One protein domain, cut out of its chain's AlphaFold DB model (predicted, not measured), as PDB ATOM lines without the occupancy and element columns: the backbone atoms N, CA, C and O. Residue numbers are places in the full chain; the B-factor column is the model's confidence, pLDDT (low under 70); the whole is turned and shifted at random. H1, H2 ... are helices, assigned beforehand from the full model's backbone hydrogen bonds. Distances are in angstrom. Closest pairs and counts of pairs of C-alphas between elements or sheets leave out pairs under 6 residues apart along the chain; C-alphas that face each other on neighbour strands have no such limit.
ATOM      1  N   ALA A 167     199.020 146.906 157.017       91.31
ATOM      2  CA  ALA A 167     198.345 147.216 155.760       91.31
ATOM      3  C   ALA A 167     197.650 145.979 155.171       91.31
ATOM      4  O   ALA A 167     196.528 146.088 154.691       91.31
ATOM      5  N   ALA A 168     198.285 144.805 155.247       90.88
ATOM      6  CA  ALA A 168     197.669 143.546 154.836       90.88
ATOM      7  C   ALA A 168     196.394 143.259 155.645       90.88
ATOM      8  O   ALA A 168     195.344 143.025 155.055       90.88
ATOM      9  N   HIS A 169     196.464 143.384 156.973       92.75
ATOM     10  CA  HIS A 169     195.304 143.208 157.842       92.75
ATOM     11  C   HIS A 169     194.178 144.210 157.532       92.75
ATOM     12  O   HIS A 169     193.021 143.818 157.421       92.75
ATOM     13  N   ALA A 170     194.513 145.487 157.320       92.69
ATOM     14  CA  ALA A 170     193.540 146.511 156.943       92.69
ATOM     15  C   ALA A 170     192.825 146.162 155.625       92.69
ATOM     16  O   ALA A 170     191.607 146.295 155.506       92.69
ATOM     17  N   ILE A 171     193.569 145.674 154.628       92.81
ATOM     18  CA  ILE A 171     192.994 145.221 153.357       92.81
ATOM     19  C   ILE A 171     192.079 144.013 153.588       92.81
ATOM     20  O   ILE A 171     190.949 144.023 153.109       92.81
ATOM     21  N   GLU A 172     192.524 143.002 154.336       92.38
ATOM     22  CA  GLU A 172     191.732 141.806 154.652       92.38
ATOM     23  C   GLU A 172     190.413 142.155 155.348       92.38
ATOM     24  O   GLU A 172     189.356 141.700 154.915       92.38
ATOM     25  N   GLN A 173     190.448 143.018 156.366       92.00
ATOM     26  CA  GLN A 173     189.260 143.474 157.088       92.00
ATOM     27  C   GLN A 173     188.277 144.189 156.152       92.00
ATOM     28  O   GLN A 173     187.077 143.906 156.156       92.00
ATOM     29  N   ARG A 174     188.779 145.088 155.297       92.62
ATOM     30  CA  ARG A 174     187.946 145.811 154.327       92.62
ATOM     31  C   ARG A 174     187.345 144.884 153.273       92.62
ATOM     32  O   ARG A 174     186.214 145.113 152.852       92.62
ATOM     33  N   LEU A 175     188.077 143.856 152.847       93.44
ATOM     34  CA  LEU A 175     187.571 142.840 151.922       93.44
ATOM     35  C   LEU A 175     186.532 141.933 152.588       93.44
ATOM     36  O   LEU A 175     185.531 141.620 151.957       93.44
ATOM     37  N   ALA A 176     186.720 141.558 153.854       92.19
ATOM     38  CA  ALA A 176     185.755 140.763 154.613       92.19
ATOM     39  C   ALA A 176     184.437 141.514 154.876       92.19
ATOM     40  O   ALA A 176     183.385 140.893 154.985       92.19
ATOM     41  N   ALA A 177     184.483 142.847 154.943       92.94
ATOM     42  CA  ALA A 177     183.299 143.696 155.074       92.94
ATOM     43  C   ALA A 177     182.498 143.859 153.766       92.94
ATOM     44  O   ALA A 177     181.421 144.462 153.774       92.94
ATOM     45  N   LEU A 178     183.009 143.370 152.630       94.06
ATOM     46  CA  LEU A 178     182.261 143.378 151.378       94.06
ATOM     47  C   LEU A 178     181.121 142.343 151.407       94.06
ATOM     48  O   LEU A 178     181.268 141.273 151.998       94.06
ATOM     49  N   PRO A 179     179.989 142.620 150.737       94.81
ATOM     50  CA  PRO A 179     178.924 141.636 150.604       94.81
ATOM     51  C   PRO A 179     179.366 140.471 149.702       94.81
ATOM     52  O   PRO A 179     180.277 140.607 148.884       94.81
ATOM     53  N   ALA A 180     178.706 139.317 149.822       92.56
ATOM     54  CA  ALA A 180     179.068 138.110 149.069       92.56
ATOM     55  C   ALA A 180     178.939 138.267 147.538       92.56
ATOM     56  O   ALA A 180     179.590 137.546 146.787       92.56
ATOM     57  N   ASP A 181     178.123 139.215 147.073       94.38
ATOM     58  CA  ASP A 181     177.931 139.579 145.665       94.38
ATOM     59  C   ASP A 181     178.851 140.725 145.206       94.38
ATOM     60  O   ASP A 181     178.620 141.345 144.163       94.38
ATOM     61  N   ALA A 182     179.902 141.028 145.973       94.50
ATOM     62  CA  ALA A 182     180.804 142.118 145.656       94.50
ATOM     63  C   ALA A 182     181.459 141.957 144.279       94.50
ATOM     64  O   ALA A 182     182.052 140.943 143.916       94.50
ATOM     65  N   THR A 183     181.389 143.038 143.516       94.44
ATOM     66  CA  THR A 183     181.966 143.130 142.181       94.44
ATOM     67  C   THR A 183     183.484 143.329 142.248       94.44
ATOM     68  O   THR A 183     183.988 143.982 143.171       94.44
ATOM     69  N   PRO A 184     184.238 142.911 141.213       92.88
ATOM     70  CA  PRO A 184     185.660 143.240 141.096       92.88
ATOM     71  C   PRO A 184     185.940 144.747 141.206       92.88
ATOM     72  O   PRO A 184     186.947 145.158 141.773       92.88
ATOM     73  N   ALA A 185     185.015 145.595 140.743       89.94
ATOM     74  CA  ALA A 185     185.107 147.048 140.865       89.94
ATOM     75  C   ALA A 185     185.126 147.547 142.325       89.94
ATOM     76  O   ALA A 185     185.766 148.560 142.616       89.94
ATOM     77  N   GLN A 186     184.431 146.868 143.244       90.06
ATOM     78  CA  GLN A 186     184.457 147.196 144.675       90.06
ATOM     79  C   GLN A 186     185.789 146.794 145.315       90.06
ATOM     80  O   GLN A 186     186.362 147.593 146.055       90.06
ATOM     81  N   VAL A 187     186.326 145.624 144.960       91.62
ATOM     82  CA  VAL A 187     187.661 145.171 145.392       91.62
ATOM     83  C   VAL A 187     188.743 146.140 144.911       91.62
ATOM     84  O   VAL A 187     189.532 146.645 145.706       91.62
ATOM     85  N   VAL A 188     188.726 146.481 143.619       92.00
ATOM     86  CA  VAL A 188     189.644 147.451 143.001       92.00
ATOM     87  C   VAL A 188     189.591 148.798 143.720       92.00
ATOM     88  O   VAL A 188     190.631 149.406 143.953       92.00
ATOM     89  N   ARG A 189     188.402 149.257 144.132       89.56
ATOM     90  CA  ARG A 189     188.258 150.510 144.884       89.56
ATOM     91  C   ARG A 189     188.935 150.453 146.252       89.56
ATOM     92  O   ARG A 189     189.578 151.427 146.616       89.56
ATOM     93  N   ILE A 190     188.807 149.348 146.989       91.44
ATOM     94  CA  ILE A 190     189.487 149.170 148.285       91.44
ATOM     95  C   ILE A 190     191.006 149.215 148.100       91.44
ATOM     96  O   ILE A 190     191.698 149.912 148.838       91.44
ATOM     97  N   LEU A 191     191.523 148.516 147.087       92.12
ATOM     98  CA  LEU A 191     192.959 148.499 146.803       92.12
ATOM     99  C   LEU A 191     193.476 149.875 146.354       92.12
ATOM    100  O   LEU A 191     194.560 150.275 146.776       92.12
ATOM    101  N   ALA A 192     192.696 150.608 145.553       89.50
ATOM    102  CA  ALA A 192     193.041 151.939 145.046       89.50
ATOM    103  C   ALA A 192     192.991 153.048 146.111       89.50
ATOM    104  O   ALA A 192     193.747 154.010 146.019       89.50
ATOM    105  N   ASP A 193     192.116 152.926 147.115       89.94
ATOM    106  CA  ASP A 193     191.969 153.906 148.202       89.94
ATOM    107  C   ASP A 193     193.259 154.060 149.028       89.94
ATOM    108  O   ASP A 193     193.550 155.132 149.562       89.94
ATOM    109  N   GLY A 194     194.067 152.996 149.100       91.06
ATOM    110  CA  GLY A 194     195.454 153.086 149.556       91.06
ATOM    111  C   GLY A 194     195.625 153.506 151.016       91.06
ATOM    112  O   GLY A 194     196.698 153.980 151.389       91.06
ATOM    113  N   SER A 195     194.583 153.431 151.843       92.25
ATOM    114  CA  SER A 195     194.642 153.915 153.221       92.25
ATOM    115  C   SER A 195     193.571 153.326 154.122       92.25
ATOM    116  O   SER A 195     192.503 152.925 153.671       92.25
ATOM    117  N   ASP A 196     193.879 153.287 155.412       91.06
ATOM    118  CA  ASP A 196     192.939 152.997 156.479       91.06
ATOM    119  C   ASP A 196     193.165 154.013 157.602       91.06
ATOM    120  O   ASP A 196     194.207 154.009 158.266       91.06
ATOM    121  N   ASP A 197     192.209 154.928 157.765       88.81
ATOM    122  CA  ASP A 197     192.294 156.014 158.744       88.81
ATOM    123  C   ASP A 197     192.147 155.502 160.179       88.81
ATOM    124  O   ASP A 197     192.761 156.056 161.097       88.81
ATOM    125  N   ALA A 198     191.382 154.423 160.379       84.88
ATOM    126  CA  ALA A 198     191.200 153.823 161.691       84.88
ATOM    127  C   ALA A 198     192.531 153.273 162.202       84.88
ATOM    128  O   ALA A 198     192.905 153.530 163.342       84.88
ATOM    129  N   LEU A 199     193.323 152.620 161.356       86.44
ATOM    130  CA  LEU A 199     194.646 152.104 161.710       86.44
ATOM    131  C   LEU A 199     195.782 153.109 161.448       86.44
ATOM    132  O   LEU A 199     196.914 152.898 161.890       86.44
ATOM    133  N   GLY A 200     195.492 154.233 160.789       87.50
ATOM    134  CA  GLY A 200     196.471 155.263 160.438       87.50
ATOM    135  C   GLY A 200     197.556 154.742 159.494       87.50
ATOM    136  O   GLY A 200     198.725 155.125 159.619       87.50
ATOM    137  N   VAL A 201     197.192 153.830 158.591       89.75
ATOM    138  CA  VAL A 201     198.112 153.213 157.629       89.75
ATOM    139  C   VAL A 201     197.776 153.607 156.204       89.75
ATOM    140  O   VAL A 201     196.633 153.896 155.861       89.75
ATOM    141  N   ARG A 202     198.804 153.628 155.354       91.12
ATOM    142  CA  ARG A 202     198.669 153.855 153.917       91.12
ATOM    143  C   ARG A 202     199.418 152.770 153.170       91.12
ATOM    144  O   ARG A 202     200.491 152.353 153.603       91.12
ATOM    145  N   TRP A 203     198.866 152.345 152.049       92.75
ATOM    146  CA  TRP A 203     199.473 151.385 151.147       92.75
ATOM    147  C   TRP A 203     199.400 151.874 149.709       92.75
ATOM    148  O   TRP A 203     198.633 152.760 149.342       92.75
ATOM    149  N   ARG A 204     200.239 151.265 148.882       92.50
ATOM    150  CA  ARG A 204     200.227 151.421 147.434       92.50
ATOM    151  C   ARG A 204     200.563 150.078 146.813       92.50
ATOM    152  O   ARG A 204     201.383 149.341 147.356       92.50
ATOM    153  N   ILE A 205     199.948 149.782 145.679       91.56
ATOM    154  CA  ILE A 205     200.278 148.583 144.918       91.56
ATOM    155  C   ILE A 205     201.519 148.884 144.080       91.56
ATOM    156  O   ILE A 205     201.639 149.965 143.498       91.56
ATOM    157  N   VAL A 206     202.463 147.952 144.071       91.94
ATOM    158  CA  VAL A 206     203.696 148.040 143.289       91.94
ATOM    159  C   VAL A 206     203.889 146.780 142.459       91.94
ATOM    160  O   VAL A 206     203.351 145.729 142.805       91.94
ATOM    161  N   ASP A 207     204.633 146.890 141.364       92.31
ATOM    162  CA  ASP A 207     205.102 145.733 140.601       92.31
ATOM    163  C   ASP A 207     206.301 145.043 141.286       92.31
ATOM    164  O   ASP A 207     206.740 145.438 142.370       92.31
ATOM    165  N   GLY A 208     206.832 143.992 140.652       88.00
ATOM    166  CA  GLY A 208     207.998 143.255 141.152       88.00
ATOM    167  C   GLY A 208     209.281 144.091 141.250       88.00
ATOM    168  O   GLY A 208     210.182 143.725 142.000       88.00
ATOM    169  N   ASP A 209     209.332 145.232 140.560       88.25
ATOM    170  CA  ASP A 209     210.442 146.188 140.585       88.25
ATOM    171  C   ASP A 209     210.199 147.338 141.584       88.25
ATOM    172  O   ASP A 209     210.994 148.277 141.677       88.25
ATOM    173  N   GLY A 210     209.092 147.302 142.334       88.69
ATOM    174  CA  GLY A 210     208.714 148.333 143.300       88.69
ATOM    175  C   GLY A 210     208.103 149.596 142.680       88.69
ATOM    176  O   GLY A 210     207.872 150.587 143.390       88.69
ATOM    177  N   ARG A 211     207.805 149.605 141.376       90.56
ATOM    178  CA  ARG A 211     207.176 150.752 140.709       90.56
ATOM    179  C   ARG A 211     205.688 150.796 141.050       90.56
ATOM    180  O   ARG A 211     205.035 149.758 141.054       90.56
ATOM    181  N   PRO A 212     205.121 151.981 141.341       89.06
ATOM    182  CA  PRO A 212     203.701 152.096 141.653       89.06
ATOM    183  C   PRO A 212     202.823 151.659 140.482       89.06
ATOM    184  O   PRO A 212     202.964 152.174 139.375       89.06
ATOM    185  N   ILE A 213     201.860 150.787 140.770       90.19
ATOM    186  CA  ILE A 213     200.757 150.465 139.868       90.19
ATOM    187  C   ILE A 213     199.612 151.418 140.202       90.19
ATOM    188  O   ILE A 213     199.032 151.365 141.289       90.19
ATOM    189  N   VAL A 214     199.300 152.317 139.269       88.75
ATOM    190  CA  VAL A 214     198.159 153.226 139.402       88.75
ATOM    191  C   VAL A 214     196.892 152.449 139.080       88.75
ATOM    192  O   VAL A 214     196.679 152.025 137.946       88.75
ATOM    193  N   ILE A 215     196.055 152.255 140.093       83.00
ATOM    194  CA  ILE A 215     194.749 151.629 139.939       83.00
ATOM    195  C   ILE A 215     193.721 152.748 139.814       83.00
ATOM    196  O   ILE A 215     193.357 153.383 140.803       83.00
ATOM    197  N   GLU A 216     193.253 153.006 138.595       78.69
ATOM    198  CA  GLU A 216     192.136 153.923 138.398       78.69
ATOM    199  C   GLU A 216     190.829 153.225 138.801       78.69
ATOM    200  O   GLU A 216     190.478 152.193 138.218       78.69
ATOM    201  N   PRO A 217     190.074 153.745 139.787       66.19
ATOM    202  CA  PRO A 217     188.755 153.208 140.065       66.19
ATOM    203  C   PRO A 217     187.863 153.430 138.833       66.19
ATOM    204  O   PRO A 217     187.947 154.485 138.196       66.19
ATOM    205  N   PRO A 218     186.974 152.480 138.493       64.69
ATOM    206  CA  PRO A 218     186.112 152.625 137.329       64.69
ATOM    207  C   PRO A 218     185.292 153.916 137.436       64.69
ATOM    208  O   PRO A 218     184.576 154.140 138.422       64.69
ATOM    209  N   LYS A 219     185.417 154.780 136.422       59.56
ATOM    210  CA  LYS A 219     184.667 156.036 136.313       59.56
ATOM    211  C   LYS A 219     183.166 155.733 136.386       59.56
ATOM    212  O   LYS A 219     182.628 155.087 135.497       59.56
ATOM    213  N   GLY A 220     182.488 156.208 137.435       57.84
ATOM    214  CA  GLY A 220     181.019 156.191 137.511       57.84
ATOM    215  C   GLY A 220     180.408 155.868 138.876       57.84
ATOM    216  O   GLY A 220     179.266 156.238 139.132       57.84
ATOM    217  N   ALA A 221     181.145 155.255 139.797       50.97
ATOM    218  CA  ALA A 221     180.595 154.911 141.108       50.97
ATOM    219  C   ALA A 221     180.825 156.036 142.126       50.97
ATOM    220  O   ALA A 221     181.733 155.981 142.956       50.97
ATOM    221  N   ARG A 222     179.999 157.085 142.050       54.88
ATOM    222  CA  ARG A 222     179.901 158.082 143.124       54.88
ATOM    223  C   ARG A 222     179.517 157.370 144.426       54.88
ATOM    224  O   ARG A 222     178.562 156.595 144.433       54.88
ATOM    225  N   ARG A 223     180.252 157.639 145.513       53.31
ATOM    226  CA  ARG A 223     179.854 157.262 146.879       53.31
ATOM    227  C   ARG A 223     178.436 157.798 147.108       53.31
ATOM    228  O   ARG A 223     178.252 159.012 147.129       53.31
ATOM    229  N   ARG A 224     177.443 156.913 147.233       49.16
ATOM    230  CA  ARG A 224     176.202 157.276 147.919       49.16
ATOM    231  C   ARG A 224     176.552 157.278 149.403       49.16
ATOM    232  O   ARG A 224     176.871 156.225 149.946       49.16
ATOM    233  N   THR A 225     176.664 158.483 149.950       52.28
ATOM    234  CA  THR A 225     176.659 158.767 151.389       52.28
ATOM    235  C   THR A 225     175.320 158.398 151.991       52.28
ATOM    236  O   THR A 225     174.311 158.639 151.284       52.28
TER     237      THR A 225
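What this domain is: This is residues 167 to 225 of the 225 residues of an uncharacterized protein of Chloroflexi bacterium (UniProt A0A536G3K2). Little regular structure is present: two short helices, H1 then H2, form a helical hairpin, and a long stretch with no named element, residues 194 to 225, loops out from it and runs back past H2. The printed part has 59 residues, with 20 in the two named helices and no named strand; its class is all helix. It is only just compact, close to loose, with a radius of gyration of the C-alphas of 12.2 A and spans of 34 by 26 by 21 A.

Where its parts are: H1, residues 167 to 176, is 14.2 A long and begins at C-alpha 167 (198.345, 147.216, 155.760). H2, residues 184 to 193, is 14.3 A long and ends at C-alpha 193 (191.969, 153.906, 148.202).

How they stand to each other: H1 and H2 touch, their closest C-alphas being those of Leu 175 and Val 187, 6.9 A apart. They run opposite ways at a shallow tilt of 32 degrees, only just short of steep. In H1 and H2 every O i to N i+4 pair is within hydrogen-bond range. Residues 195 to 196 pair antiparallel with residues 201 to 202.

The domain as a whole: The two C-alphas farthest apart, those of Asp 209 and Thr 225, are 37.6 A apart. The link from H1 to H2 is short, and residues 179 to 184, of which 184 belongs to H2, stand free. The printed part has no cut; pLDDT is under 70 at residues 217 to 225.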